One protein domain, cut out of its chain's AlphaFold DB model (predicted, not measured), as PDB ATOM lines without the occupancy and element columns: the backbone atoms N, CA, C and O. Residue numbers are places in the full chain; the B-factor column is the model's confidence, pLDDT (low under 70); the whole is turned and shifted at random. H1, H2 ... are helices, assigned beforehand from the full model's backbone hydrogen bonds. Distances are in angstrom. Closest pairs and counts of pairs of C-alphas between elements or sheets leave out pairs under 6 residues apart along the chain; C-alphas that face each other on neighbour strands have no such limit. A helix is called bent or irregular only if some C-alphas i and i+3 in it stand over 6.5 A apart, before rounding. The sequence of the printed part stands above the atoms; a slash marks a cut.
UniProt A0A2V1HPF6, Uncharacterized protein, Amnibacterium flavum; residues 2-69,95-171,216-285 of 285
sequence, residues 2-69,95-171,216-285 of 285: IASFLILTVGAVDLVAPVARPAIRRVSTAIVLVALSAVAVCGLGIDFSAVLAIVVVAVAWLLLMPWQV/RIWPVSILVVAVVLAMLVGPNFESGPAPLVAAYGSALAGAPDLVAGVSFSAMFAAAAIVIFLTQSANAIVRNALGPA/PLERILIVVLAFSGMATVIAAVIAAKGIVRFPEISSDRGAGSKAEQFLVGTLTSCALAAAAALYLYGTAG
ATOM      1  N   ILE A   2     219.540 162.581 239.860       94.88
ATOM      2  CA  ILE A   2     219.767 161.131 239.664       94.88
ATOM      3  C   ILE A   2     219.503 160.628 238.235       94.88
ATOM      4  O   ILE A   2     220.344 159.924 237.674       94.88
ATOM      5  N   ALA A   3     218.389 161.016 237.608       96.44
ATOM      6  CA  ALA A   3     218.100 160.632 236.222       96.44
ATOM      7  C   ALA A   3     219.179 161.122 235.233       96.44
ATOM      8  O   ALA A   3     219.602 160.367 234.356       96.44
ATOM      9  N   SER A   4     219.708 162.337 235.426       97.00
ATOM     10  CA  SER A   4     220.793 162.883 234.601       97.00
ATOM     11  C   SER A   4     222.073 162.075 234.791       97.00
ATOM     12  O   SER A   4     222.765 161.784 233.817       97.00
ATOM     13  N   PHE A   5     222.367 161.650 236.024       97.44
ATOM     14  CA  PHE A   5     223.526 160.804 236.303       97.44
ATOM     15  C   PHE A   5     223.383 159.402 235.687       97.44
ATOM     16  O   PHE A   5     224.359 158.867 235.159       97.44
ATOM     17  N   LEU A   6     222.175 158.824 235.664       97.75
ATOM     18  CA  LEU A   6     221.903 157.568 234.956       97.75
ATOM     19  C   LEU A   6     222.169 157.700 233.448       97.75
ATOM     20  O   LEU A   6     222.907 156.892 232.882       97.75
ATOM     21  N   ILE A   7     221.610 158.734 232.809       97.50
ATOM     22  CA  ILE A   7     221.806 159.016 231.376       97.50
ATOM     23  C   ILE A   7     223.296 159.221 231.069       97.50
ATOM     24  O   ILE A   7     223.820 158.628 230.123       97.50
ATOM     25  N   LEU A   8     223.990 160.007 231.899       97.44
ATOM     26  CA  LEU A   8     225.429 160.246 231.790       97.44
ATOM     27  C   LEU A   8     226.219 158.941 231.881       97.44
ATOM     28  O   LEU A   8     227.087 158.694 231.048       97.44
ATOM     29  N   THR A   9     225.920 158.105 232.878       96.94
ATOM     30  CA  THR A   9     226.633 156.846 233.127       96.94
ATOM     31  C   THR A   9     226.487 155.902 231.942       96.94
ATOM     32  O   THR A   9     227.487 155.366 231.464       96.94
ATOM     33  N   VAL A  10     225.269 155.754 231.411       95.69
ATOM     34  CA  VAL A  10     224.998 154.949 230.210       95.69
ATOM     35  C   VAL A  10     225.762 155.489 228.997       95.69
ATOM     36  O   VAL A  10     226.436 154.728 228.302       95.69
ATOM     37  N   GLY A  11     225.735 156.804 228.773       93.62
ATOM     38  CA  GLY A  11     226.484 157.428 227.681       93.62
ATOM     39  C   GLY A  11     228.005 157.287 227.818       93.62
ATOM     40  O   GLY A  11     228.704 157.030 226.836       93.62
ATOM     41  N   ALA A  12     228.530 157.393 229.037       93.62
ATOM     42  CA  ALA A  12     229.955 157.281 229.327       93.62
ATOM     43  C   ALA A  12     230.486 155.860 229.112       93.62
ATOM     44  O   ALA A  12     231.550 155.686 228.515       93.62
ATOM     45  N   VAL A  13     229.753 154.828 229.544       91.94
ATOM     46  CA  VAL A  13     230.179 153.440 229.296       91.94
ATOM     47  C   VAL A  13     230.130 153.078 227.811       91.94
ATOM     48  O   VAL A  13     230.990 152.338 227.324       91.94
ATOM     49  N   ASP A  14     229.187 153.665 227.077       89.50
ATOM     50  CA  ASP A  14     229.060 153.531 225.630       89.50
ATOM     51  C   ASP A  14     230.214 154.230 224.880       89.50
ATOM     52  O   ASP A  14     230.675 153.729 223.859       89.50
ATOM     53  N   LEU A  15     230.791 155.319 225.396       86.31
ATOM     54  CA  LEU A  15     231.982 155.951 224.795       86.31
ATOM     55  C   LEU A  15     233.227 155.050 224.790       86.31
ATOM     56  O   LEU A  15     234.065 155.155 223.893       86.31
ATOM     57  N   VAL A  16     233.336 154.135 225.753       80.88
ATOM     58  CA  VAL A  16     234.473 153.207 225.887       80.88
ATOM     59  C   VAL A  16     234.351 152.012 224.932       80.88
ATOM     60  O   VAL A  16     235.348 151.415 224.508       80.88
ATOM     61  N   ALA A  17     233.128 151.649 224.555       68.62
ATOM     62  CA  ALA A  17     232.838 150.401 223.868       68.62
ATOM     63  C   ALA A  17     233.326 150.250 222.397       68.62
ATOM     64  O   ALA A  17     233.585 149.101 222.007       68.62
ATOM     65  N   PRO A  18     233.532 151.308 221.575       67.12
ATOM     66  CA  PRO A  18     233.959 151.163 220.178       67.12
ATOM     67  C   PRO A  18     235.471 151.015 219.996       67.12
ATOM     68  O   PRO A  18     235.903 150.598 218.922       67.12
ATOM     69  N   VAL A  19     236.275 151.401 220.991       61.41
ATOM     70  CA  VAL A  19     237.700 151.723 220.783       61.41
ATOM     71  C   VAL A  19     238.642 150.606 221.249       61.41
ATOM     72  O   VAL A  19     239.767 150.502 220.766       61.41
ATOM     73  N   ALA A  20     238.194 149.727 222.148       61.47
ATOM     74  CA  ALA A  20     239.092 148.856 222.902       61.47
ATOM     75  C   ALA A  20     238.958 147.353 222.584       61.47
ATOM     76  O   ALA A  20     237.869 146.822 222.346       61.47
ATOM     77  N   ARG A  21     240.091 146.634 222.671       78.88
ATOM     78  CA  ARG A  21     240.128 145.162 222.782       78.88
ATOM     79  C   ARG A  21     239.246 144.713 223.960       78.88
ATOM     80  O   ARG A  21     239.148 145.452 224.937       78.88
ATOM     81  N   PRO A  22     238.654 143.504 223.942       78.88
ATOM     82  CA  PRO A  22     237.660 143.100 224.942       78.88
ATOM     83  C   PRO A  22     238.162 143.177 226.393       78.88
ATOM     84  O   PRO A  22     237.396 143.577 227.265       78.88
ATOM     85  N   ALA A  23     239.433 142.853 226.652       82.25
ATOM     86  CA  ALA A  23     240.037 142.982 227.981       82.25
ATOM     87  C   ALA A  23     240.181 144.451 228.417       82.25
ATOM     88  O   ALA A  23     239.714 144.820 229.491       82.25
ATOM     89  N   ILE A  24     240.744 145.299 227.548       84.00
ATOM     90  CA  ILE A  24     240.912 146.740 227.800       84.00
ATOM     91  C   ILE A  24     239.549 147.399 228.016       84.00
ATOM     92  O   ILE A  24     239.381 148.149 228.965       84.00
ATOM     93  N   ARG A  25     238.545 147.051 227.201       84.38
ATOM     94  CA  ARG A  25     237.181 147.573 227.340       84.38
ATOM     95  C   ARG A  25     236.619 147.304 228.732       84.38
ATOM     96  O   ARG A  25     236.105 148.224 229.346       84.38
ATOM     97  N   ARG A  26     236.727 146.069 229.239       86.94
ATOM     98  CA  ARG A  26     236.218 145.711 230.577       86.94
ATOM     99  C   ARG A  26     236.887 146.535 231.675       86.94
ATOM    100  O   ARG A  26     236.186 147.064 232.529       86.94
ATOM    101  N   VAL A  27     238.213 146.668 231.617       90.12
ATOM    102  CA  VAL A  27     238.982 147.454 232.592       90.12
ATOM    103  C   VAL A  27     238.607 148.933 232.512       90.12
ATOM    104  O   VAL A  27     238.256 149.525 233.525       90.12
ATOM    105  N   SER A  28     238.594 149.523 231.316       89.69
ATOM    106  CA  SER A  28     238.219 150.926 231.119       89.69
ATOM    107  C   SER A  28     236.780 151.213 231.554       89.69
ATOM    108  O   SER A  28     236.540 152.215 232.214       89.69
ATOM    109  N   THR A  29     235.825 150.327 231.252       90.69
ATOM    110  CA  THR A  29     234.440 150.458 231.725       90.69
ATOM    111  C   THR A  29     234.364 150.394 233.248       90.69
ATOM    112  O   THR A  29     233.674 151.216 233.844       90.69
ATOM    113  N   ALA A  30     235.084 149.468 233.891       93.12
ATOM    114  CA  ALA A  30     235.123 149.384 235.350       93.12
ATOM    115  C   ALA A  30     235.711 150.659 235.975       93.12
ATOM    116  O   ALA A  30     235.125 151.200 236.907       93.12
ATOM    117  N   ILE A  31     236.808 151.184 235.417       95.00
ATOM    118  CA  ILE A  31     237.417 152.447 235.858       95.00
ATOM    119  C   ILE A  31     236.419 153.601 235.734       95.00
ATOM    120  O   ILE A  31     236.245 154.352 236.689       95.00
ATOM    121  N   VAL A  32     235.733 153.728 234.593       95.19
ATOM    122  CA  VAL A  32     234.724 154.777 234.376       95.19
ATOM    123  C   VAL A  32     233.578 154.656 235.379       95.19
ATOM    124  O   VAL A  32     233.200 155.657 235.979       95.19
ATOM    125  N   LEU A  33     233.052 153.451 235.608       96.12
ATOM    126  CA  LEU A  33     231.965 153.231 236.567       96.12
ATOM    127  C   LEU A  33     232.384 153.578 237.996       96.12
ATOM    128  O   LEU A  33     231.632 154.250 238.696       96.12
ATOM    129  N   VAL A  34     233.582 153.170 238.422       97.12
ATOM    130  CA  VAL A  34     234.111 153.497 239.754       97.12
ATOM    131  C   VAL A  34     234.332 155.002 239.896       97.12
ATOM    132  O   VAL A  34     233.894 155.587 240.884       97.12
ATOM    133  N   ALA A  35     234.945 155.646 238.900       97.19
ATOM    134  CA  ALA A  35     235.190 157.085 238.914       97.19
ATOM    135  C   ALA A  35     233.881 157.887 238.968       97.19
ATOM    136  O   ALA A  35     233.738 158.772 239.809       97.19
ATOM    137  N   LEU A  36     232.897 157.546 238.130       97.00
ATOM    138  CA  LEU A  36     231.584 158.195 238.146       97.00
ATOM    139  C   LEU A  36     230.839 157.943 239.459       97.00
ATOM    140  O   LEU A  36     230.213 158.863 239.974       97.00
ATOM    141  N   SER A  37     230.935 156.738 240.027       96.75
ATOM    142  CA  SER A  37     230.323 156.420 241.324       96.75
ATOM    143  C   SER A  37     230.927 157.259 242.451       96.75
ATOM    144  O   SER A  37     230.191 157.803 243.268       96.75
ATOM    145  N   ALA A  38     232.253 157.428 242.466       96.31
ATOM    146  CA  ALA A  38     232.929 158.293 243.429       96.31
ATOM    147  C   ALA A  38     232.501 159.762 243.272       96.31
ATOM    148  O   ALA A  38     232.216 160.428 244.264       96.31
ATOM    149  N   VAL A  39     232.384 160.255 242.034       96.31
ATOM    150  CA  VAL A  39     231.879 161.610 241.751       96.31
ATOM    151  C   VAL A  39     230.420 161.772 242.189       96.31
ATOM    152  O   VAL A  39     230.067 162.810 242.741       96.31
ATOM    153  N   ALA A  40     229.570 160.764 241.992       95.69
ATOM    154  CA  ALA A  40     228.170 160.819 242.402       95.69
ATOM    155  C   ALA A  40     228.003 160.890 243.922       95.69
ATOM    156  O   ALA A  40     227.293 161.766 244.410       95.69
ATOM    157  N   VAL A  41     228.689 160.015 244.660       95.50
ATOM    158  CA  VAL A  41     228.581 159.965 246.125       95.50
ATOM    159  C   VAL A  41     229.262 161.174 246.763       95.50
ATOM    160  O   VAL A  41     228.647 161.886 247.548       95.50
ATOM    161  N   CYS A  42     230.525 161.438 246.413       95.12
ATOM    162  CA  CYS A  42     231.323 162.464 247.088       95.12
ATOM    163  C   CYS A  42     231.103 163.873 246.526       95.12
ATOM    164  O   CYS A  42     231.390 164.850 247.207       95.12
ATOM    165  N   GLY A  43     230.679 163.986 245.267       93.75
ATOM    166  CA  GLY A  43     230.564 165.260 244.559       93.75
ATOM    167  C   GLY A  43     229.130 165.757 244.422       93.75
ATOM    168  O   GLY A  43     228.871 166.942 244.638       93.75
ATOM    169  N   LEU A  44     228.211 164.862 244.050       94.12
ATOM    170  CA  LEU A  44     226.805 165.191 243.785       94.12
ATOM    171  C   LEU A  44     225.881 164.945 244.985       94.12
ATOM    172  O   LEU A  44     224.728 165.352 244.917       94.12
ATOM    173  N   GLY A  45     226.362 164.292 246.049       93.75
ATOM    174  CA  GLY A  45     225.557 163.976 247.233       93.75
ATOM    175  C   GLY A  45     224.495 162.896 246.998       93.75
ATOM    176  O   GLY A  45     223.502 162.849 247.720       93.75
ATOM    177  N   ILE A  46     224.675 162.044 245.982       95.25
ATOM    178  CA  ILE A  46     223.738 160.959 245.667       95.25
ATOM    179  C   ILE A  46     224.003 159.771 246.594       95.25
ATOM    180  O   ILE A  46     225.143 159.317 246.726       95.25
ATOM    181  N   ASP A  47     222.941 159.219 247.173       95.62
ATOM    182  CA  ASP A  47     223.025 158.071 248.071       95.62
ATOM    183  C   ASP A  47     223.668 156.854 247.399       95.62
ATOM    184  O   ASP A  47     223.407 156.522 246.237       95.62
ATOM    185  N   PHE A  48     224.463 156.112 248.173       94.94
ATOM    186  CA  PHE A  48     225.171 154.931 247.680       94.94
ATOM    187  C   PHE A  48     224.232 153.872 247.073       94.94
ATOM    188  O   PHE A  48     224.577 153.239 246.077       94.94
ATOM    189  N   SER A  49     223.031 153.696 247.634       94.81
ATOM    190  CA  SER A  49     222.020 152.757 247.124       94.81
ATOM    191  C   SER A  49     221.521 153.144 245.728       94.81
ATOM    192  O   SER A  49     221.403 152.282 244.855       94.81
ATOM    193  N   ALA A  50     221.292 154.436 245.488       95.38
ATOM    194  CA  ALA A  50     220.902 154.946 244.180       95.38
ATOM    195  C   ALA A  50     222.044 154.813 243.165       95.38
ATOM    196  O   ALA A  50     221.814 154.363 242.041       95.38
ATOM    197  N   VAL A  51     223.287 155.112 243.564       96.44
ATOM    198  CA  VAL A  51     224.470 154.893 242.712       96.44
ATOM    199  C   VAL A  51     224.615 153.417 242.343       96.44
ATOM    200  O   VAL A  51     224.812 153.097 241.171       96.44
ATOM    201  N   LEU A  52     224.446 152.505 243.302       96.69
ATOM    202  CA  LEU A  52     224.490 151.065 243.048       96.69
ATOM    203  C   LEU A  52     223.407 150.635 242.049       96.69
ATOM    204  O   LEU A  52     223.709 149.908 241.102       96.69
ATOM    205  N   ALA A  53     222.170 151.116 242.207       96.50
ATOM    206  CA  ALA A  53     221.085 150.837 241.267       96.50
ATOM    207  C   ALA A  53     221.409 151.340 239.847       96.50
ATOM    208  O   ALA A  53     221.203 150.620 238.870       96.50
ATOM    209  N   ILE A  54     221.988 152.536 239.724       97.00
ATOM    210  CA  ILE A  54     222.412 153.117 238.441       97.00
ATOM    211  C   ILE A  54     223.515 152.284 237.790       97.00
ATOM    212  O   ILE A  54     223.441 151.999 236.594       97.00
ATOM    213  N   VAL A  55     224.509 151.840 238.564       96.81
ATOM    214  CA  VAL A  55     225.573 150.955 238.069       96.81
ATOM    215  C   VAL A  55     224.988 149.631 237.581       96.81
ATOM    216  O   VAL A  55     225.362 149.170 236.504       96.81
ATOM    217  N   VAL A  56     224.031 149.044 238.308       96.81
ATOM    218  CA  VAL A  56     223.332 147.821 237.876       96.81
ATOM    219  C   VAL A  56     222.614 148.043 236.546       96.81
ATOM    220  O   VAL A  56     222.773 147.231 235.636       96.81
ATOM    221  N   VAL A  57     221.885 149.154 236.389       96.56
ATOM    222  CA  VAL A  57     221.210 149.489 235.123       96.56
ATOM    223  C   VAL A  57     222.219 149.704 233.992       96.56
ATOM    224  O   VAL A  57     222.013 149.189 232.895       96.56
ATOM    225  N   ALA A  58     223.332 150.399 234.236       94.44
ATOM    226  CA  ALA A  58     224.370 150.636 233.231       94.44
ATOM    227  C   ALA A  58     225.083 149.339 232.805       94.44
ATOM    228  O   ALA A  58     225.343 149.121 231.620       94.44
ATOM    229  N   VAL A  59     225.365 148.438 233.748       93.12
ATOM    230  CA  VAL A  59     225.932 147.114 233.450       93.12
ATOM    231  C   VAL A  59     224.918 146.257 232.694       93.12
ATOM    232  O   VAL A  59     225.273 145.654 231.682       93.12
ATOM    233  N   ALA A  60     223.653 146.236 233.122       93.06
ATOM    234  CA  ALA A  60     222.585 145.541 232.409       93.06
ATOM    235  C   ALA A  60     222.436 146.076 230.977       93.06
ATOM    236  O   ALA A  60     222.372 145.286 230.038       93.06
ATOM    237  N   TRP A  61     222.478 147.397 230.786       92.62
ATOM    238  CA  TRP A  61     222.504 148.026 229.465       92.62
ATOM    239  C   TRP A  61     223.638 147.468 228.604       92.62
ATOM    240  O   TRP A  61     223.372 146.950 227.524       92.62
ATOM    241  N   LEU A  62     224.882 147.467 229.088       88.94
ATOM    242  CA  LEU A  62     226.033 146.947 228.334       88.94
ATOM    243  C   LEU A  62     225.929 145.459 227.980       88.94
ATOM    244  O   LEU A  62     226.441 145.035 226.943       88.94
ATOM    245  N   LEU A  63     225.320 144.654 228.853       87.62
ATOM    246  CA  LEU A  63     225.158 143.215 228.641       87.62
ATOM    247  C   LEU A  63     224.039 142.903 227.641       87.62
ATOM    248  O   LEU A  63     224.166 141.978 226.836       87.62
ATOM    249  N   LEU A  64     222.944 143.661 227.697       86.56
ATOM    250  CA  LEU A  64     221.754 143.436 226.879       86.56
ATOM    251  C   LEU A  64     221.847 144.118 225.514       86.56
ATOM    252  O   LEU A  64     221.295 143.618 224.529       86.56
ATOM    253  N   MET A  65     222.539 145.253 225.447       83.38
ATOM    254  CA  MET A  65     222.708 146.038 224.238       83.38
ATOM    255  C   MET A  65     223.788 145.393 223.345       83.38
ATOM    256  O   MET A  65     224.959 145.318 223.728       83.38
ATOM    257  N   PRO A  66     223.449 144.939 222.121       72.25
ATOM    258  CA  PRO A  66     224.422 144.387 221.186       72.25
ATOM    259  C   PRO A  66     225.313 145.493 220.597       72.25
ATOM    260  O   PRO A  66     225.113 145.976 219.485       72.25
ATOM    261  N   TRP A  67     226.360 145.855 221.332       65.25
ATOM    262  CA  TRP A  67     227.332 146.874 220.926       65.25
ATOM    263  C   TRP A  67     228.234 146.441 219.753       65.25
ATOM    264  O   TRP A  67     228.954 147.247 219.161       65.25
ATOM    265  N   GLN A  68     228.225 145.149 219.402       54.34
ATOM    266  CA  GLN A  68     229.179 144.545 218.471       54.34
ATOM    267  C   GLN A  68     228.590 143.380 217.667       54.34
ATOM    268  O   GLN A  68     228.757 142.233 218.062       54.34
ATOM    269  N   VAL A  69     228.008 143.631 216.488       44.75
ATOM    270  CA  VAL A  69     227.935 142.598 215.427       44.75
ATOM    271  C   VAL A  69     228.013 143.214 214.021       44.75
ATOM    272  O   VAL A  69     227.159 142.983 213.180       44.75
ATOM    273  N   ARG A  95     216.501 144.186 218.091       70.75
ATOM    274  CA  ARG A  95     216.607 144.086 219.556       70.75
ATOM    275  C   ARG A  95     216.570 145.482 220.178       70.75
ATOM    276  O   ARG A  95     217.591 145.983 220.634       70.75
ATOM    277  N   ILE A  96     215.390 146.100 220.184       80.06
ATOM    278  CA  ILE A  96     215.172 147.423 220.804       80.06
ATOM    279  C   ILE A  96     214.645 147.351 222.244       80.06
ATOM    280  O   ILE A  96     214.649 148.356 222.942       80.06
ATOM    281  N   TRP A  97     214.249 146.172 222.732       85.19
ATOM    282  CA  TRP A  97     213.679 146.002 224.077       85.19
ATOM    283  C   TRP A  97     214.542 146.518 225.256       85.19
ATOM    284  O   TRP A  97     213.945 146.991 226.223       85.19
ATOM    285  N   PRO A  98     215.900 146.528 225.223       90.50
ATOM    286  CA  PRO A  98     216.681 147.103 226.324       90.50
ATOM    287  C   PRO A  98     216.468 148.617 226.461       90.50
ATOM    288  O   PRO A  98     216.651 149.173 227.539       90.50
ATOM    289  N   VAL A  99     216.039 149.285 225.383       92.00
ATOM    290  CA  VAL A  99     215.683 150.710 225.393       92.00
ATOM    291  C   VAL A  99     214.456 150.945 226.262       92.00
ATOM    292  O   VAL A  99     214.441 151.900 227.025       92.00
ATOM    293  N   SER A 100     213.465 150.053 226.218       91.81
ATOM    294  CA  SER A 100     212.281 150.142 227.078       91.81
ATOM    295  C   SER A 100     212.655 150.068 228.558       91.81
ATOM    296  O   SER A 100     212.156 150.861 229.349       91.81
ATOM    297  N   ILE A 101     213.586 149.180 228.925       93.56
ATOM    298  CA  ILE A 101     214.104 149.089 230.301       93.56
ATOM    299  C   ILE A 101     214.811 150.378 230.700       93.56
ATOM    300  O   ILE A 101     214.565 150.893 231.787       93.56
ATOM    301  N   LEU A 102     215.660 150.916 229.821       95.50
ATOM    302  CA  LEU A 102     216.356 152.167 230.093       95.50
ATOM    303  C   LEU A 102     215.373 153.332 230.275       95.50
ATOM    304  O   LEU A 102     215.526 154.102 231.215       95.50
ATOM    305  N   VAL A 103     214.350 153.444 229.423       95.44
ATOM    306  CA  VAL A 103     213.312 154.480 229.538       95.44
ATOM    307  C   VAL A 103     212.582 154.367 230.875       95.44
ATOM    308  O   VAL A 103     212.452 155.365 231.576       95.44
ATOM    309  N   VAL A 104     212.169 153.159 231.269       96.25
ATOM    310  CA  VAL A 104     211.525 152.929 232.572       96.25
ATOM    311  C   VAL A 104     212.463 153.299 233.720       96.25
ATOM    312  O   VAL A 104     212.042 153.986 234.644       96.25
ATOM    313  N   ALA A 105     213.739 152.913 233.654       96.75
ATOM    314  CA  ALA A 105     214.726 153.260 234.673       96.75
ATOM    315  C   ALA A 105     214.946 154.779 234.783       96.75
ATOM    316  O   ALA A 105     215.030 155.297 235.893       96.75
ATOM    317  N   VAL A 106     214.988 155.499 233.656       96.81
ATOM    318  CA  VAL A 106     215.083 156.967 233.635       96.81
ATOM    319  C   VAL A 106     213.839 157.599 234.253       96.81
ATOM    320  O   VAL A 106     213.978 158.452 235.121       96.81
ATOM    321  N   VAL A 107     212.637 157.153 233.882       95.88
ATOM    322  CA  VAL A 107     211.382 157.666 234.460       95.88
ATOM    323  C   VAL A 107     211.322 157.403 235.966       95.88
ATOM    324  O   VAL A 107     211.024 158.314 236.733       95.88
ATOM    325  N   LEU A 108     211.669 156.198 236.422       96.06
ATOM    326  CA  LEU A 108     211.739 155.883 237.854       96.06
ATOM    327  C   LEU A 108     212.769 156.757 238.580       96.06
ATOM    328  O   LEU A 108     212.489 157.263 239.664       96.06
ATOM    329  N   ALA A 109     213.932 156.988 237.969       94.94
ATOM    330  CA  ALA A 109     214.951 157.882 238.507       94.94
ATOM    331  C   ALA A 109     214.492 159.349 238.555       94.94
ATOM    332  O   ALA A 109     214.940 160.086 239.427       94.94
ATOM    333  N   MET A 110     213.603 159.788 237.657       93.81
ATOM    334  CA  MET A 110     212.992 161.121 237.729       93.81
ATOM    335  C   MET A 110     211.982 161.216 238.872       93.81
ATOM    336  O   MET A 110     211.984 162.198 239.604       93.81
ATOM    337  N   LEU A 111     211.140 160.193 239.035       93.38
ATOM    338  CA  LEU A 111     210.045 160.200 240.007       93.38
ATOM    339  C   LEU A 111     210.525 160.021 241.448       93.38
ATOM    340  O   LEU A 111     210.041 160.694 242.350       93.38
ATOM    341  N   VAL A 112     211.459 159.095 241.672       93.44
ATOM    342  CA  VAL A 112     211.898 158.719 243.025       93.44
ATOM    343  C   VAL A 112     213.260 159.328 243.367       93.44
ATOM    344  O   VAL A 112     213.620 159.391 244.538       93.44
ATOM    345  N   GLY A 113     214.005 159.813 242.368       88.12
ATOM    346  CA  GLY A 113     215.374 160.303 242.526       88.12
ATOM    347  C   GLY A 113     215.584 161.370 243.605       88.12
ATOM    348  O   GLY A 113     216.526 161.221 244.378       88.12
ATOM    349  N   PRO A 114     214.720 162.394 243.732       89.75
ATOM    350  CA  PRO A 114     214.878 163.419 244.767       89.75
ATOM    351  C   PRO A 114     214.939 162.867 246.201       89.75
ATOM    352  O   PRO A 114     215.544 163.488 247.066       89.75
ATOM    353  N   ASN A 115     214.370 161.682 246.461       91.56
ATOM    354  CA  ASN A 115     214.394 161.056 247.788       91.56
ATOM    355  C   ASN A 115     215.769 160.483 248.178       91.56
ATOM    356  O   ASN A 115     215.939 160.061 249.317       91.56
ATOM    357  N   PHE A 116     216.718 160.429 247.241       90.44
ATOM    358  CA  PHE A 116     218.042 159.824 247.415       90.44
ATOM    359  C   PHE A 116     219.185 160.840 247.230       90.44
ATOM    360  O   PHE A 116     220.319 160.473 246.915       90.44
ATOM    361  N   GLU A 117     218.878 162.132 247.355       88.94
ATOM    362  CA  GLU A 117     219.836 163.240 247.305       88.94
ATOM    363  C   GLU A 117     220.030 163.775 248.733       88.94
ATOM    364  O   GLU A 117     219.564 164.861 249.073       88.94
ATOM    365  N   SER A 118     220.644 162.965 249.607       84.31
ATOM    366  CA  SER A 118     220.759 163.268 251.045       84.31
ATOM    367  C   SER A 118     222.176 163.636 251.511       84.31
ATOM    368  O   SER A 118     222.356 164.148 252.618       84.31
ATOM    369  N   GLY A 119     223.192 163.398 250.676       83.00
ATOM    370  CA  GLY A 119     224.593 163.644 251.008       83.00
ATOM    371  C   GLY A 119     225.063 165.083 250.742       83.00
ATOM    372  O   GLY A 119     224.414 165.843 250.024       83.00
ATOM    373  N   PRO A 120     226.244 165.469 251.261       85.81
ATOM    374  CA  PRO A 120     226.891 166.721 250.885       85.81
ATOM    375  C   PRO A 120     227.166 166.764 249.377       85.81
ATOM    376  O   PRO A 120     227.731 165.824 248.819       85.81
ATOM    377  N   ALA A 121     226.822 167.877 248.727       92.44
ATOM    378  CA  ALA A 121     226.989 168.061 247.286       92.44
ATOM    379  C   ALA A 121     228.008 169.179 246.972       92.44
ATOM    380  O   ALA A 121     227.627 170.258 246.502       92.44
ATOM    381  N   PRO A 122     229.315 168.973 247.239       94.69
ATOM    382  CA  PRO A 122     230.325 170.016 247.079       94.69
ATOM    383  C   PRO A 122     230.474 170.494 245.632       94.69
ATOM    384  O   PRO A 122     230.830 171.649 245.429       94.69
ATOM    385  N   LEU A 123     230.167 169.672 244.620       93.00
ATOM    386  CA  LEU A 123     230.187 170.123 243.221       93.00
ATOM    387  C   LEU A 123     229.049 171.096 242.913       93.00
ATOM    388  O   LEU A 123     229.249 172.054 242.171       93.00
ATOM    389  N   VAL A 124     227.874 170.867 243.501       92.69
ATOM    390  CA  VAL A 124     226.723 171.764 243.358       92.69
ATOM    391  C   VAL A 124     227.021 173.090 244.056       92.69
ATOM    392  O   VAL A 124     226.812 174.153 243.474       92.69
ATOM    393  N   ALA A 125     227.594 173.034 245.263       93.00
ATOM    394  CA  ALA A 125     228.028 174.220 245.999       93.00
ATOM    395  C   ALA A 125     229.134 174.994 245.258       93.00
ATOM    396  O   ALA A 125     229.044 176.212 245.110       93.00
ATOM    397  N   ALA A 126     230.144 174.291 244.733       93.50
ATOM    398  CA  ALA A 126     231.223 174.887 243.949       93.50
ATOM    399  C   ALA A 126     230.684 175.569 242.686       93.50
ATOM    400  O   ALA A 126     231.063 176.703 242.399       93.50
ATOM    401  N   TYR A 127     229.754 174.927 241.972       91.69
ATOM    402  CA  TYR A 127     229.091 175.528 240.817       91.69
ATOM    403  C   TYR A 127     228.340 176.809 241.186       91.69
ATOM    404  O   TYR A 127     228.522 177.828 240.525       91.69
ATOM    405  N   GLY A 128     227.564 176.787 242.275       89.56
ATOM    406  CA  GLY A 128     226.868 177.975 242.774       89.56
ATOM    407  C   GLY A 128     227.832 179.119 243.095       89.56
ATOM    408  O   GLY A 128     227.609 180.250 242.675       89.56
ATOM    409  N   SER A 129     228.953 178.820 243.762       90.12
ATOM    410  CA  SER A 129     229.973 179.828 244.074       90.12
ATOM    411  C   SER A 129     230.675 180.385 242.831       90.12
ATOM    412  O   SER A 129     230.978 181.573 242.782       90.12
ATOM    413  N   ALA A 130     230.887 179.558 241.804       88.75
ATOM    414  CA  ALA A 130     231.492 179.981 240.545       88.75
ATOM    415  C   ALA A 130     230.554 180.883 239.725       88.75
ATOM    416  O   ALA A 130     231.018 181.818 239.074       88.75
ATOM    417  N   LEU A 131     229.242 180.627 239.769       87.50
ATOM    418  CA  LEU A 131     228.241 181.430 239.061       87.50
ATOM    419  C   LEU A 131     227.863 182.727 239.785       87.50
ATOM    420  O   LEU A 131     227.285 183.608 239.156       87.50
ATOM    421  N   ALA A 132     228.211 182.883 241.065       82.94
ATOM    422  CA  ALA A 132     227.846 184.051 241.870       82.94
ATOM    423  C   ALA A 132     228.375 185.396 241.322       82.94
ATOM    424  O   ALA A 132     227.844 186.446 241.672       82.94
ATOM    425  N   GLY A 133     229.404 185.375 240.465       80.81
ATOM    426  CA  GLY A 133     229.929 186.551 239.757       80.81
ATOM    427  C   GLY A 133     229.744 186.506 238.237       80.81
ATOM    428  O   GLY A 133     230.398 187.268 237.524       80.81
ATOM    429  N   ALA A 134     228.934 185.580 237.722       84.38
ATOM    430  CA  ALA A 134     228.735 185.418 236.287       84.38
ATOM    431  C   ALA A 134     227.774 186.482 235.721       84.38
ATOM    432  O   ALA A 134     226.903 186.967 236.441       84.38
ATOM    433  N   PRO A 135     227.885 186.825 234.422       83.94
ATOM    434  CA  PRO A 135     226.905 187.676 233.752       83.94
ATOM    435  C   PRO A 135     225.486 187.102 233.861       83.94
ATOM    436  O   PRO A 135     225.320 185.878 233.834       83.94
ATOM    437  N   ASP A 136     224.469 187.972 233.863       79.25
ATOM    438  CA  ASP A 136     223.042 187.603 233.971       79.25
ATOM    439  C   ASP A 136     222.613 186.500 232.989       79.25
ATOM    440  O   ASP A 136     221.742 185.687 233.291       79.25
ATOM    441  N   LEU A 137     223.277 186.422 231.830       76.25
ATOM    442  CA  LEU A 137     223.039 185.399 230.811       76.25
ATOM    443  C   LEU A 137     223.262 183.960 231.321       76.25
ATOM    444  O   LEU A 137     222.644 183.029 230.812       76.25
ATOM    445  N   VAL A 138     224.158 183.766 232.291       76.88
ATOM    446  CA  VAL A 138     224.526 182.445 232.833       76.88
ATOM    447  C   VAL A 138     224.072 182.288 234.284       76.88
ATOM    448  O   VAL A 138     223.830 181.165 234.718       76.88
ATOM    449  N   ALA A 139     223.883 183.390 235.015       72.00
ATOM    450  CA  ALA A 139     223.492 183.387 236.427       72.00
ATOM    451  C   ALA A 139     222.163 182.651 236.713       72.00
ATOM    452  O   ALA A 139     221.970 182.143 237.814       72.00
ATOM    453  N   GLY A 140     221.265 182.544 235.725       79.44
ATOM    454  CA  GLY A 140     219.992 181.819 235.848       79.44
ATOM    455  C   GLY A 140     220.058 180.305 235.598       79.44
ATOM    456  O   GLY A 140     219.041 179.625 235.731       79.44
ATOM    457  N   VAL A 141     221.211 179.749 235.208       86.69
ATOM    458  CA  VAL A 141     221.313 178.324 234.855       86.69
ATOM    459  C   VAL A 141     221.498 177.478 236.114       86.69
ATOM    460  O   VAL A 141     222.516 177.558 236.797       86.69
ATOM    461  N   SER A 142     220.523 176.614 236.413       90.81
ATOM    462  CA  SER A 142     220.639 175.674 237.530       90.81
ATOM    463  C   SER A 142     221.682 174.584 237.242       90.81
ATOM    464  O   SER A 142     221.830 174.118 236.106       90.81
ATOM    465  N   PHE A 143     222.374 174.108 238.286       91.94
ATOM    466  CA  PHE A 143     223.322 172.993 238.151       91.94
ATOM    467  C   PHE A 143     222.653 171.757 237.535       91.94
ATOM    468  O   PHE A 143     223.236 171.098 236.676       91.94
ATOM    469  N   SER A 144     221.413 171.459 237.944       92.00
ATOM    470  CA  SER A 144     220.648 170.314 237.438       92.00
ATOM    471  C   SER A 144     220.404 170.412 235.929       92.00
ATOM    472  O   SER A 144     220.614 169.424 235.225       92.00
ATOM    473  N   ALA A 145     220.047 171.597 235.420       92.25
ATOM    474  CA  ALA A 145     219.831 171.836 233.994       92.25
ATOM    475  C   ALA A 145     221.131 171.721 233.186       92.25
ATOM    476  O   ALA A 145     221.174 171.018 232.174       92.25
ATOM    477  N   MET A 146     222.220 172.339 233.660       93.81
ATOM    478  CA  MET A 146     223.541 172.208 233.032       93.81
ATOM    479  C   MET A 146     223.985 170.738 232.990       93.81
ATOM    480  O   MET A 146     224.441 170.237 231.960       93.81
ATOM    481  N   PHE A 147     223.837 170.030 234.109       95.69
ATOM    482  CA  PHE A 147     224.223 168.631 234.233       95.69
ATOM    483  C   PHE A 147     223.365 167.715 233.347       95.69
ATOM    484  O   PHE A 147     223.897 166.821 232.687       95.69
ATOM    485  N   ALA A 148     222.054 167.967 233.267       95.81
ATOM    486  CA  ALA A 148     221.144 167.295 232.341       95.81
ATOM    487  C   ALA A 148     221.561 167.512 230.879       95.81
ATOM    488  O   ALA A 148     221.651 166.544 230.123       95.81
ATOM    489  N   ALA A 149     221.881 168.751 230.494       95.69
ATOM    490  CA  ALA A 149     222.348 169.070 229.148       95.69
ATOM    491  C   ALA A 149     223.644 168.315 228.803       95.69
ATOM    492  O   ALA A 149     223.731 167.691 227.744       95.69
ATOM    493  N   ALA A 150     224.624 168.291 229.714       96.19
ATOM    494  CA  ALA A 150     225.867 167.542 229.523       96.19
ATOM    495  C   ALA A 150     225.624 166.027 229.373       96.19
ATOM    496  O   ALA A 150     226.174 165.393 228.468       96.19
ATOM    497  N   ALA A 151     224.758 165.453 230.218       97.06
ATOM    498  CA  ALA A 151     224.373 164.045 230.149       97.06
ATOM    499  C   ALA A 151     223.699 163.696 228.813       97.06
ATOM    500  O   ALA A 151     224.068 162.705 228.177       97.06
ATOM    501  N   ILE A 152     222.763 164.535 228.354       97.25
ATOM    502  CA  ILE A 152     222.097 164.392 227.053       97.25
ATOM    503  C   ILE A 152     223.118 164.407 225.921       97.25
ATOM    504  O   ILE A 152     223.082 163.524 225.067       97.25
ATOM    505  N   VAL A 153     224.029 165.386 225.897       96.06
ATOM    506  CA  VAL A 153     225.026 165.507 224.823       96.06
ATOM    507  C   VAL A 153     225.844 164.226 224.725       96.06
ATOM    508  O   VAL A 153     225.947 163.648 223.643       96.06
ATOM    509  N   ILE A 154     226.354 163.730 225.854       95.31
ATOM    510  CA  ILE A 154     227.136 162.490 225.906       95.31
ATOM    511  C   ILE A 154     226.303 161.300 225.406       95.31
ATOM    512  O   ILE A 154     226.750 160.568 224.519       95.31
ATOM    513  N   PHE A 155     225.069 161.146 225.886       95.62
ATOM    514  CA  PHE A 155     224.166 160.064 225.483       95.62
ATOM    515  C   PHE A 155     223.809 160.092 223.985       95.62
ATOM    516  O   PHE A 155     223.806 159.054 223.310       95.62
ATOM    517  N   LEU A 156     223.550 161.277 223.425       94.62
ATOM    518  CA  LEU A 156     223.174 161.441 222.018       94.62
ATOM    519  C   LEU A 156     224.311 161.116 221.044       94.62
ATOM    520  O   LEU A 156     224.044 160.842 219.870       94.62
ATOM    521  N   THR A 157     225.563 161.090 221.508       89.81
ATOM    522  CA  THR A 157     226.699 160.733 220.651       89.81
ATOM    523  C   THR A 157     226.781 159.239 220.355       89.81
ATOM    524  O   THR A 157     226.746 158.846 219.191       89.81
ATOM    525  N   GLN A 158     226.899 158.382 221.371       87.06
ATOM    526  CA  GLN A 158     227.145 156.948 221.176       87.06
ATOM    527  C   GLN A 158     225.899 156.112 221.438       87.06
ATOM    528  O   GLN A 158     225.487 155.359 220.555       87.06
ATOM    529  N   SER A 159     225.249 156.279 222.590       91.25
ATOM    530  CA  SER A 159     224.079 155.478 222.967       91.25
ATOM    531  C   SER A 159     222.947 155.630 221.959       91.25
ATOM    532  O   SER A 159     222.414 154.642 221.455       91.25
ATOM    533  N   ALA A 160     222.647 156.862 221.546       91.06
ATOM    534  CA  ALA A 160     221.598 157.117 220.563       91.06
ATOM    535  C   ALA A 160     221.939 156.580 219.156       91.06
ATOM    536  O   ALA A 160     221.046 156.147 218.421       91.06
ATOM    537  N   ASN A 161     223.218 156.563 218.759       88.81
ATOM    538  CA  ASN A 161     223.666 155.901 217.524       88.81
ATOM    539  C   ASN A 161     223.419 154.393 217.591       88.81
ATOM    540  O   ASN A 161     222.954 153.774 216.633       88.81
ATOM    541  N   ALA A 162     223.716 153.816 218.744       86.44
ATOM    542  CA  ALA A 162     223.626 152.400 218.990       86.44
ATOM    543  C   ALA A 162     222.145 151.937 219.033       86.44
ATOM    544  O   ALA A 162     221.805 150.904 218.452       86.44
ATOM    545  N   ILE A 163     221.240 152.762 219.581       90.56
ATOM    546  CA  ILE A 163     219.779 152.569 219.509       90.56
ATOM    547  C   ILE A 163     219.281 152.598 218.061       90.56
ATOM    548  O   ILE A 163     218.632 151.649 217.622       90.56
ATOM    549  N   VAL A 164     219.613 153.649 217.299       88.38
ATOM    550  CA  VAL A 164     219.174 153.787 215.895       88.38
ATOM    551  C   VAL A 164     219.650 152.604 215.056       88.38
ATOM    552  O   VAL A 164     218.883 152.041 214.280       88.38
ATOM    553  N   ARG A 165     220.896 152.164 215.252       83.50
ATOM    554  CA  ARG A 165     221.444 151.003 214.545       83.50
ATOM    555  C   ARG A 165     220.682 149.712 214.847       83.50
ATOM    556  O   ARG A 165     220.459 148.923 213.938       83.50
ATOM    557  N   ASN A 166     220.290 149.492 216.099       83.88
ATOM    558  CA  ASN A 166     219.531 148.299 216.478       83.88
ATOM    559  C   ASN A 166     218.066 148.357 216.036       83.88
ATOM    560  O   ASN A 166     217.481 147.304 215.784       83.88
ATOM    561  N   ALA A 167     217.495 149.559 215.913       85.31
ATOM    562  CA  ALA A 167     216.165 149.768 215.348       85.31
ATOM    563  C   ALA A 167     216.119 149.442 213.847       85.31
ATOM    564  O   ALA A 167     215.157 148.840 213.386       85.31
ATOM    565  N   LEU A 168     217.187 149.764 213.108       78.62
ATOM    566  CA  LEU A 168     217.324 149.455 211.677       78.62
ATOM    567  C   LEU A 168     217.536 147.959 211.374       78.62
ATOM    568  O   LEU A 168     217.412 147.548 210.224       78.62
ATOM    569  N   GLY A 169     217.860 147.143 212.383       65.69
ATOM    570  CA  GLY A 169     218.201 145.732 212.195       65.69
ATOM    571  C   GLY A 169     219.541 145.518 211.466       65.69
ATOM    572  O   GLY A 169     220.305 146.464 211.249       65.69
ATOM    573  N   PRO A 170     219.895 144.266 211.113       55.50
ATOM    574  CA  PRO A 170     221.056 143.996 210.276       55.50
ATOM    575  C   PRO A 170     220.798 144.595 208.891       55.50
ATOM    576  O   PRO A 170     220.023 144.046 208.114       55.50
ATOM    577  N   ALA A 171     221.431 145.726 208.580       49.91
ATOM    578  CA  ALA A 171     221.446 146.231 207.216       49.91
ATOM    579  C   ALA A 171     222.036 145.140 206.313       49.91
ATOM    580  O   ALA A 171     223.138 144.646 206.582       49.91
ATOM    581  N   PRO A 216     224.921 162.429 215.276       89.50
ATOM    582  CA  PRO A 216     224.962 163.124 216.563       89.50
ATOM    583  C   PRO A 216     224.764 164.638 216.461       89.50
ATOM    584  O   PRO A 216     223.996 165.194 217.242       89.50
ATOM    585  N   LEU A 217     225.402 165.297 215.486       91.25
ATOM    586  CA  LEU A 217     225.277 166.746 215.302       91.25
ATOM    587  C   LEU A 217     223.841 167.161 214.976       91.25
ATOM    588  O   LEU A 217     223.344 168.124 215.548       91.25
ATOM    589  N   GLU A 218     223.147 166.408 214.122       92.38
ATOM    590  CA  GLU A 218     221.741 166.661 213.806       92.38
ATOM    591  C   GLU A 218     220.844 166.531 215.041       92.38
ATOM    592  O   GLU A 218     219.972 167.365 215.261       92.38
ATOM    593  N   ARG A 219     221.076 165.525 215.893       94.75
ATOM    594  CA  ARG A 219     220.307 165.364 217.137       94.75
ATOM    595  C   ARG A 219     220.539 166.511 218.109       94.75
ATOM    596  O   ARG A 219     219.576 167.010 218.678       94.75
ATOM    597  N   ILE A 220     221.796 166.918 218.290       95.81
ATOM    598  CA  ILE A 220     222.145 168.057 219.148       95.81
ATOM    599  C   ILE A 220     221.493 169.328 218.600       95.81
ATOM    600  O   ILE A 220     220.870 170.061 219.361       95.81
ATOM    601  N   LEU A 221     221.555 169.548 217.283       94.81
ATOM    602  CA  LEU A 221     220.885 170.668 216.625       94.81
ATOM    603  C   LEU A 221     219.372 170.648 216.883       94.81
ATOM    604  O   LEU A 221     218.818 171.673 217.261       94.81
ATOM    605  N   ILE A 222     218.709 169.497 216.731       95.88
ATOM    606  CA  ILE A 222     217.272 169.360 217.010       95.88
ATOM    607  C   ILE A 222     216.965 169.674 218.477       95.88
ATOM    608  O   ILE A 222     216.006 170.391 218.731       95.88
ATOM    609  N   VAL A 223     217.763 169.190 219.436       96.38
ATOM    610  CA  VAL A 223     217.562 169.493 220.866       96.38
ATOM    611  C   VAL A 223     217.712 170.988 221.142       96.38
ATOM    612  O   VAL A 223     216.860 171.556 221.816       96.38
ATOM    613  N   VAL A 224     218.748 171.631 220.599       95.12
ATOM    614  CA  VAL A 224     218.974 173.076 220.769       95.12
ATOM    615  C   VAL A 224     217.829 173.881 220.156       95.12
ATOM    616  O   VAL A 224     217.271 174.749 220.817       95.12
ATOM    617  N   LEU A 225     217.426 173.570 218.921       95.50
ATOM    618  CA  LEU A 225     216.301 174.240 218.264       95.50
ATOM    619  C   LEU A 225     214.983 174.008 219.005       95.50
ATOM    620  O   LEU A 225     214.170 174.928 219.091       95.50
ATOM    621  N   ALA A 226     214.772 172.798 219.530       94.25
ATOM    622  CA  ALA A 226     213.584 172.464 220.301       94.25
ATOM    623  C   ALA A 226     213.545 173.301 221.571       94.25
ATOM    624  O   ALA A 226     212.537 173.956 221.793       94.25
ATOM    625  N   PHE A 227     214.652 173.351 222.319       90.56
ATOM    626  CA  PHE A 227     214.784 174.145 223.539       90.56
ATOM    627  C   PHE A 227     214.579 175.652 223.292       90.56
ATOM    628  O   PHE A 227     213.959 176.334 224.105       90.56
ATOM    629  N   SER A 228     215.012 176.154 222.131       91.88
ATOM    630  CA  SER A 228     214.794 177.540 221.686       91.88
ATOM    631  C   SER A 228     213.400 177.815 221.095       91.88
ATOM    632  O   SER A 228     213.152 178.922 220.620       91.88
ATOM    633  N   GLY A 229     212.491 176.834 221.053       92.06
ATOM    634  CA  GLY A 229     211.136 177.002 220.506       92.06
ATOM    635  C   GLY A 229     211.056 177.119 218.974       92.06
ATOM    636  O   GLY A 229     210.025 177.509 218.426       92.06
ATOM    637  N   MET A 230     212.117 176.768 218.243       95.12
ATOM    638  CA  MET A 230     212.236 176.959 216.790       95.12
ATOM    639  C   MET A 230     211.671 175.773 215.986       95.12
ATOM    640  O   MET A 230     212.362 175.168 215.160       95.12
ATOM    641  N   ALA A 231     210.396 175.431 216.200       93.00
ATOM    642  CA  ALA A 231     209.762 174.255 215.587       93.00
ATOM    643  C   ALA A 231     209.751 174.284 214.043       93.00
ATOM    644  O   ALA A 231     209.923 173.250 213.395       93.00
ATOM    645  N   THR A 232     209.609 175.470 213.444       95.06
ATOM    646  CA  THR A 232     209.643 175.665 211.984       95.06
ATOM    647  C   THR A 232     210.995 175.286 211.381       95.06
ATOM    648  O   THR A 232     211.049 174.656 210.325       95.06
ATOM    649  N   VAL A 233     212.095 175.600 212.070       95.44
ATOM    650  CA  VAL A 233     213.452 175.268 211.618       95.44
ATOM    651  C   VAL A 233     213.720 173.772 211.749       95.44
ATOM    652  O   VAL A 233     214.309 173.180 210.848       95.44
ATOM    653  N   ILE A 234     213.221 173.125 212.807       93.94
ATOM    654  CA  ILE A 234     213.293 171.660 212.947       93.94
ATOM    655  C   ILE A 234     212.584 170.977 211.772       93.94
ATOM    656  O   ILE A 234     213.155 170.080 211.148       93.94
ATOM    657  N   ALA A 235     211.372 171.427 211.431       93.19
ATOM    658  CA  ALA A 235     210.627 170.900 210.290       93.19
ATOM    659  C   ALA A 235     211.400 171.076 208.972       93.19
ATOM    660  O   ALA A 235     211.482 170.137 208.178       93.19
ATOM    661  N   ALA A 236     212.037 172.235 208.771       94.31
ATOM    662  CA  ALA A 236     212.874 172.496 207.603       94.31
ATOM    663  C   ALA A 236     214.102 171.567 207.530       94.31
ATOM    664  O   ALA A 236     214.393 171.031 206.461       94.31
ATOM    665  N   VAL A 237     214.795 171.317 208.649       92.38
ATOM    666  CA  VAL A 237     215.954 170.402 208.707       92.38
ATOM    667  C   VAL A 237     215.546 168.969 208.350       92.38
ATOM    668  O   VAL A 237     216.203 168.323 207.531       92.38
ATOM    669  N   ILE A 238     214.436 168.483 208.916       91.00
ATOM    670  CA  ILE A 238     213.908 167.143 208.621       91.00
ATOM    671  C   ILE A 238     213.501 167.040 207.141       91.00
ATOM    672  O   ILE A 238     213.839 166.056 206.476       91.00
ATOM    673  N   ALA A 239     212.836 168.065 206.598       91.31
ATOM    674  CA  ALA A 239     212.434 168.109 205.193       91.31
ATOM    675  C   ALA A 239     213.642 168.111 204.243       91.31
ATOM    676  O   ALA A 239     213.693 167.312 203.304       91.31
ATOM    677  N   ALA A 240     214.653 168.942 204.516       91.19
ATOM    678  CA  ALA A 240     215.880 169.008 203.725       91.19
ATOM    679  C   ALA A 240     216.594 167.647 203.668       91.19
ATOM    680  O   ALA A 240     217.020 167.206 202.599       91.19
ATOM    681  N   LYS A 241     216.652 166.930 204.798       87.94
ATOM    682  CA  LYS A 241     217.228 165.581 204.870       87.94
ATOM    683  C   LYS A 241     216.485 164.572 203.990       87.94
ATOM    684  O   LYS A 241     217.127 163.719 203.378       87.94
ATOM    685  N   GLY A 242     215.158 164.674 203.906       84.19
ATOM    686  CA  GLY A 242     214.332 163.854 203.015       84.19
ATOM    687  C   GLY A 242     214.609 164.116 201.534       84.19
ATOM    688  O   GLY A 242     214.806 163.170 200.771       84.19
ATOM    689  N   ILE A 243     214.694 165.389 201.138       87.19
ATOM    690  CA  ILE A 243     214.913 165.802 199.740       87.19
ATOM    691  C   ILE A 243     216.275 165.321 199.227       87.19
ATOM    692  O   ILE A 243     216.351 164.729 198.152       87.19
ATOM    693  N   VAL A 244     217.342 165.504 200.012       84.94
ATOM    694  CA  VAL A 244     218.709 165.116 199.613       84.94
ATOM    695  C   VAL A 244     218.834 163.606 199.380       84.94
ATOM    696  O   VAL A 244     219.580 163.182 198.502       84.94
ATOM    697  N   ARG A 245     218.088 162.781 200.126       81.94
ATOM    698  CA  ARG A 245     218.130 161.314 199.985       81.94
ATOM    699  C   ARG A 245     217.132 160.751 198.979       81.94
ATOM    700  O   ARG A 245     217.168 159.553 198.693       81.94
ATOM    701  N   PHE A 246     216.264 161.583 198.408       81.00
ATOM    702  CA  PHE A 246     215.238 161.139 197.467       81.00
ATOM    703  C   PHE A 246     215.799 160.436 196.212       81.00
ATOM    704  O   PHE A 246     215.260 159.385 195.849       81.00
ATOM    705  N   PRO A 247     216.893 160.900 195.567       77.81
ATOM    706  CA  PRO A 247     217.479 160.198 194.419       77.81
ATOM    707  C   PRO A 247     217.953 158.776 194.763       77.81
ATOM    708  O   PRO A 247     217.729 157.835 194.007       77.81
ATOM    709  N   GLU A 248     218.547 158.593 195.944       75.19
ATOM    710  CA  GLU A 248     219.044 157.294 196.413       75.19
ATOM    711  C   GLU A 248     217.903 156.337 196.782       75.19
ATOM    712  O   GLU A 248     217.961 155.150 196.457       75.19
ATOM    713  N   ILE A 249     216.848 156.849 197.423       74.06
ATOM    714  CA  ILE A 249     215.663 156.068 197.809       74.06
ATOM    715  C   ILE A 249     214.866 155.645 196.569       74.06
ATOM    716  O   ILE A 249     214.456 154.492 196.453       74.06
ATOM    717  N   SER A 250     214.683 156.558 195.614       68.81
ATOM    718  CA  SER A 250     213.912 156.315 194.388       68.81
ATOM    719  C   SER A 250     214.612 155.388 193.388       68.81
ATOM    720  O   SER A 250     213.948 154.852 192.500       68.81
ATOM    721  N   SER A 251     215.923 155.165 193.541       69.44
ATOM    722  CA  SER A 251     216.704 154.212 192.739       69.44
ATOM    723  C   SER A 251     216.469 152.739 193.121       69.44
ATOM    724  O   SER A 251     216.722 151.849 192.313       69.44
ATOM    725  N   ASP A 252     215.929 152.461 194.316       71.19
ATOM    726  CA  ASP A 252     215.685 151.108 194.851       71.19
ATOM    727  C   ASP A 252     214.284 150.570 194.486       71.19
ATOM    728  O   ASP A 252     213.516 150.124 195.342       71.19
ATOM    729  N   ARG A 253     213.916 150.639 193.195       55.78
ATOM    730  CA  ARG A 253     212.541 150.404 192.686       55.78
ATOM    731  C   ARG A 253     211.999 148.965 192.791       55.78
ATOM    732  O   ARG A 253     210.939 148.693 192.240       55.78
ATOM    733  N   GLY A 254     212.681 148.046 193.474       56.97
ATOM    734  CA  GLY A 254     212.274 146.633 193.557       56.97
ATOM    735  C   GLY A 254     211.932 146.116 194.957       56.97
ATOM    736  O   GLY A 254     211.169 145.162 195.067       56.97
ATOM    737  N   ALA A 255     212.478 146.718 196.020       61.53
ATOM    738  CA  ALA A 255     212.392 146.158 197.375       61.53
ATOM    739  C   ALA A 255     211.846 147.124 198.438       61.53
ATOM    740  O   ALA A 255     211.496 146.669 199.522       61.53
ATOM    741  N   GLY A 256     211.819 148.445 198.191       67.56
ATOM    742  CA  GLY A 256     211.368 149.455 199.169       67.56
ATOM    743  C   GLY A 256     212.221 149.557 200.449       67.56
ATOM    744  O   GLY A 256     212.012 150.441 201.277       67.56
ATOM    745  N   SER A 257     213.224 148.691 200.590       74.38
ATOM    746  CA  SER A 257     214.008 148.506 201.808       74.38
ATOM    747  C   SER A 257     214.826 149.738 202.201       74.38
ATOM    748  O   SER A 257     214.937 150.047 203.389       74.38
ATOM    749  N   LYS A 258     215.358 150.497 201.230       75.81
ATOM    750  CA  LYS A 258     216.084 151.746 201.517       75.81
ATOM    751  C   LYS A 258     215.162 152.858 202.015       75.81
ATOM    752  O   LYS A 258     215.573 153.637 202.875       75.81
ATOM    753  N   ALA A 259     213.931 152.924 201.505       80.88
ATOM    754  CA  ALA A 259     212.932 153.889 201.961       80.88
ATOM    755  C   ALA A 259     212.545 153.616 203.420       80.88
ATOM    756  O   ALA A 259     212.559 154.528 204.247       80.88
ATOM    757  N   GLU A 260     212.287 152.350 203.753       82.12
ATOM    758  CA  GLU A 260     211.959 151.921 205.114       82.12
ATOM    759  C   GLU A 260     213.115 152.185 206.087       82.12
ATOM    760  O   GLU A 260     212.909 152.794 207.134       82.12
ATOM    761  N   GLN A 261     214.351 151.826 205.725       83.62
ATOM    762  CA  GLN A 261     215.531 152.116 206.549       83.62
ATOM    763  C   GLN A 261     215.720 153.620 206.772       83.62
ATOM    764  O   GLN A 261     216.038 154.056 207.879       83.62
ATOM    765  N   PHE A 262     215.508 154.441 205.743       86.50
ATOM    766  CA  PHE A 262     215.592 155.888 205.896       86.50
ATOM    767  C   PHE A 262     214.514 156.430 206.845       86.50
ATOM    768  O   PHE A 262     214.834 157.227 207.734       86.50
ATOM    769  N   LEU A 263     213.268 155.975 206.688       87.19
ATOM    770  CA  LEU A 263     212.140 156.375 207.529       87.19
ATOM    771  C   LEU A 263     212.347 155.939 208.981       87.19
ATOM    772  O   LEU A 263     212.349 156.786 209.870       87.19
ATOM    773  N   VAL A 264     212.602 154.653 209.231       88.06
ATOM    774  CA  VAL A 264     212.824 154.108 210.582       88.06
ATOM    775  C   VAL A 264     214.015 154.788 211.251       88.06
ATOM    776  O   VAL A 264     213.927 155.186 212.414       88.06
ATOM    777  N   GLY A 265     215.120 154.987 210.527       88.94
ATOM    778  CA  GLY A 265     216.310 155.645 211.061       88.94
ATOM    779  C   GLY A 265     216.059 157.104 211.440       88.94
ATOM    780  O   GLY A 265     216.451 157.538 212.526       88.94
ATOM    781  N   THR A 266     215.373 157.853 210.574       89.69
ATOM    782  CA  THR A 266     215.062 159.270 210.812       89.69
ATOM    783  C   THR A 266     214.046 159.430 211.937       89.69
ATOM    784  O   THR A 266     214.298 160.209 212.854       89.69
ATOM    785  N   LEU A 267     212.962 158.645 211.941       91.56
ATOM    786  CA  LEU A 267     211.944 158.668 212.996       91.56
ATOM    787  C   LEU A 267     212.530 158.294 214.359       91.56
ATOM    788  O   LEU A 267     212.316 159.014 215.330       91.56
ATOM    789  N   THR A 268     213.335 157.230 214.430       92.81
ATOM    790  CA  THR A 268     213.984 156.815 215.687       92.81
ATOM    791  C   THR A 268     214.935 157.900 216.198       92.81
ATOM    792  O   THR A 268     214.960 158.199 217.390       92.81
ATOM    793  N   SER A 269     215.713 158.522 215.307       92.75
ATOM    794  CA  SER A 269     216.636 159.595 215.691       92.75
ATOM    795  C   SER A 269     215.900 160.852 216.166       92.75
ATOM    796  O   SER A 269     216.300 161.436 217.172       92.75
ATOM    797  N   CYS A 270     214.822 161.246 215.482       94.62
ATOM    798  CA  CYS A 270     213.993 162.386 215.877       94.62
ATOM    799  C   CYS A 270     213.280 162.121 217.205       94.62
ATOM    800  O   CYS A 270     213.276 162.995 218.064       94.62
ATOM    801  N   ALA A 271     212.753 160.912 217.418       95.19
ATOM    802  CA  ALA A 271     212.125 160.522 218.678       95.19
ATOM    803  C   ALA A 271     213.106 160.600 219.859       95.19
ATOM    804  O   ALA A 271     212.754 161.118 220.915       95.19
ATOM    805  N   LEU A 272     214.354 160.153 219.677       96.06
ATOM    806  CA  LEU A 272     215.398 160.276 220.702       96.06
ATOM    807  C   LEU A 272     215.752 161.739 221.002       96.06
ATOM    808  O   LEU A 272     215.920 162.092 222.166       96.06
ATOM    809  N   ALA A 273     215.855 162.589 219.975       95.94
ATOM    810  CA  ALA A 273     216.111 164.017 220.162       95.94
ATOM    811  C   ALA A 273     214.931 164.721 220.857       95.94
ATOM    812  O   ALA A 273     215.141 165.497 221.782       95.94
ATOM    813  N   ALA A 274     213.694 164.398 220.476       95.62
ATOM    814  CA  ALA A 274     212.490 164.921 221.114       95.62
ATOM    815  C   ALA A 274     212.392 164.492 222.587       95.62
ATOM    816  O   ALA A 274     212.145 165.328 223.448       95.62
ATOM    817  N   ALA A 275     212.655 163.218 222.897       96.44
ATOM    818  CA  ALA A 275     212.688 162.726 224.274       96.44
ATOM    819  C   ALA A 275     213.766 163.433 225.113       96.44
ATOM    820  O   ALA A 275     213.508 163.807 226.254       96.44
ATOM    821  N   ALA A 276     214.951 163.664 224.541       96.69
ATOM    822  CA  ALA A 276     216.015 164.416 225.200       96.69
ATOM    823  C   ALA A 276     215.631 165.885 225.446       96.69
ATOM    824  O   ALA A 276     215.898 166.408 226.524       96.69
ATOM    825  N   ALA A 277     214.972 166.538 224.486       95.25
ATOM    826  CA  ALA A 277     214.478 167.902 224.650       95.25
ATOM    827  C   ALA A 277     213.392 167.990 225.736       95.25
ATOM    828  O   ALA A 277     213.463 168.862 226.594       95.25
ATOM    829  N   LEU A 278     212.428 167.060 225.748       94.69
ATOM    830  CA  LEU A 278     211.393 166.979 226.786       94.69
ATOM    831  C   LEU A 278     211.992 166.754 228.177       94.69
ATOM    832  O   LEU A 278     211.587 167.410 229.133       94.69
ATOM    833  N   TYR A 279     212.977 165.859 228.282       95.25
ATOM    834  CA  TYR A 279     213.716 165.650 229.522       95.25
ATOM    835  C   TYR A 279     214.397 166.943 229.980       95.25
ATOM    836  O   TYR A 279     214.243 167.337 231.131       95.25
ATOM    837  N   LEU A 280     215.094 167.634 229.069       94.25
ATOM    838  CA  LEU A 280     215.773 168.885 229.388       94.25
ATOM    839  C   LEU A 280     214.785 169.953 229.871       94.25
ATOM    840  O   LEU A 280     215.034 170.563 230.906       94.25
ATOM    841  N   TYR A 281     213.645 170.114 229.193       92.12
ATOM    842  CA  TYR A 281     212.575 171.020 229.612       92.12
ATOM    843  C   TYR A 281     212.068 170.722 231.021       92.12
ATOM    844  O   TYR A 281     211.989 171.635 231.833       92.12
ATOM    845  N   GLY A 282     211.791 169.454 231.338       89.50
ATOM    846  CA  GLY A 282     211.331 169.060 232.672       89.50
ATOM    847  C   GLY A 282     212.384 169.207 233.777       89.50
ATOM    848  O   GLY A 282     212.035 169.146 234.950       89.50
ATOM    849  N   THR A 283     213.662 169.367 233.424       86.94
ATOM    850  CA  THR A 283     214.754 169.594 234.390       86.94
ATOM    851  C   THR A 283     215.207 171.049 234.498       86.94
ATOM    852  O   THR A 283     215.903 171.388 235.455       86.94
ATOM    853  N   ALA A 284     214.887 171.872 233.496       80.12
ATOM    854  CA  ALA A 284     215.320 173.262 233.392       80.12
ATOM    855  C   ALA A 284     214.207 174.275 233.699       80.12
ATOM    856  O   ALA A 284     214.539 175.409 234.038       80.12
ATOM    857  N   GLY A 285     212.936 173.886 233.550       59.44
ATOM    858  CA  GLY A 285     211.774 174.650 234.020       59.44
ATOM    859  C   GLY A 285     211.473 174.377 235.484       59.44
ATOM    860  O   GLY A 285     210.981 175.319 236.138       59.44
TER     861      GLY A 285
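AT A GLANCE: This is residues 2 to 69, 95 to 171 and 216 to 285 of the 285 residues of an uncharacterized protein of Amnibacterium flavum (UniProt A0A2V1HPF6). The longest helix, H11, runs through one half of a slab-shaped bundle of helices, with H9 and H7 packed on it; H1 lies beside H7 in the middle, and H2, H3 and H4 wrap round the other side of H1. H10 folds back beside the first part of H11, making a long end to the slab, while H5 lies toward the opposite end, and residues 132 to 138, which run into H6, stick out there. The bundle is up and down, each of H1, H2, H3, H4, H7, H9, H10 and H11 running against the one before it in the chain. The printed part has 215 residues with eleven named helices, H1 to H11 in order, and no named strand: the class is all helix. It is compact, with a radius of gyration of the C-alphas of 19.1 A and spans of 62 by 46 by 29 A.

IN THESE COORDINATES: H11, residues 257 to 284, is 40.2 A long and runs from C-alpha 257 at (214.008, 148.506, 201.808) to C-alpha 284 at (215.320, 173.262, 233.392). Before it come H9, residues 216 to 227, 16.5 A, and H10, residues 231 to 250, 28.1 A. The printed part begins with H1, residues 2 to 16, 21.7 A, whose C-alpha 2 is at (219.767, 161.131, 239.664). H2, residues 22 to 44, is 31.0 A long; H3, residues 48 to 64, 24.0 A; H4, residues 97 to 116, 27.5 A. H5 holds residues 122 to 131, H6 residues 136 to 139, H7 residues 143 to 157, 21.6 A, and H8 residues 159 to 167. H4 and H10 are irregular: C-alphas 111 and 114 are 7.5 A apart, and C-alphas 244 and 247 are 7.3 A apart. H4 has a kink of 47 degrees near residue 110, and H10 one of 37 degrees near residue 244.

HOW THE PARTS SIT: H11 touches H9 with residues 269 to 281 alone, the closest C-alphas being those of Val 223 and Ala 277 at 5.1 A, at a steep tilt of 46 degrees. With residues 272 to 284 alone it touches H7, at a shallow tilt of 12 degrees, opposite ways; the closest C-alphas, of Ala 145 and Ala 284, are 4.8 A apart. H10 is close to H11 but not clearly touching, with the C-alphas of Ile 249 and Ala 259 closest at 5.4 A. H9 and H10 form a helical hairpin, closest at the C-alphas of Ile 222 and Ile 234, 6.1 A. H1, the hub, touches five helices: H2, H3, H4, H7 and H8. It touches H7 with 23 pairs of C-alphas within 8 A, those of Gly 11 and Phe 155 closest at 4.1 A. H1 and H3 touch at a steep tilt of 41 degrees, the same way, with the C-alphas of Val 10 and Ala 58 closest at 5.3 A. H2 forms helical hairpins with H1 and with H3. H3 and H4 touch at a shallow tilt of 6 degrees, opposite ways, with the C-alphas of Leu 64 and Pro 98 closest at 6.3 A. H8 touches H11, closest at the C-alphas of Val 164 and Gly 265, 5.9 A. H5 and H2 touch only at their ends, closest at the C-alphas of Gly 43 and Leu 123, 5.1 A. H6 touches no helix. Every O i to N i+4 pair is within hydrogen-bond range in H2, H3, H5, H7, H8, H9 and H11; the counts are 10 of 11 in H1 and 13 of 16 in both H4 and H10, and H6 is too short for such a pair.

THE WHOLE: The two C-alphas farthest apart, of Gly 133 and Gly 254, are 63.6 A apart. Residues 70 to 94 are not printed, with 12.1 A between C-alphas 69 and 95, and residues 172 to 215 are not printed, with 19.6 A between C-alphas 171 and 216. Of the links that are printed whole, H10 to H11 is short and the others are tight. The mean pLDDT of the printed part is 88.2; 17 residues are under 70, among them residues 17 to 20 and 253 to 256.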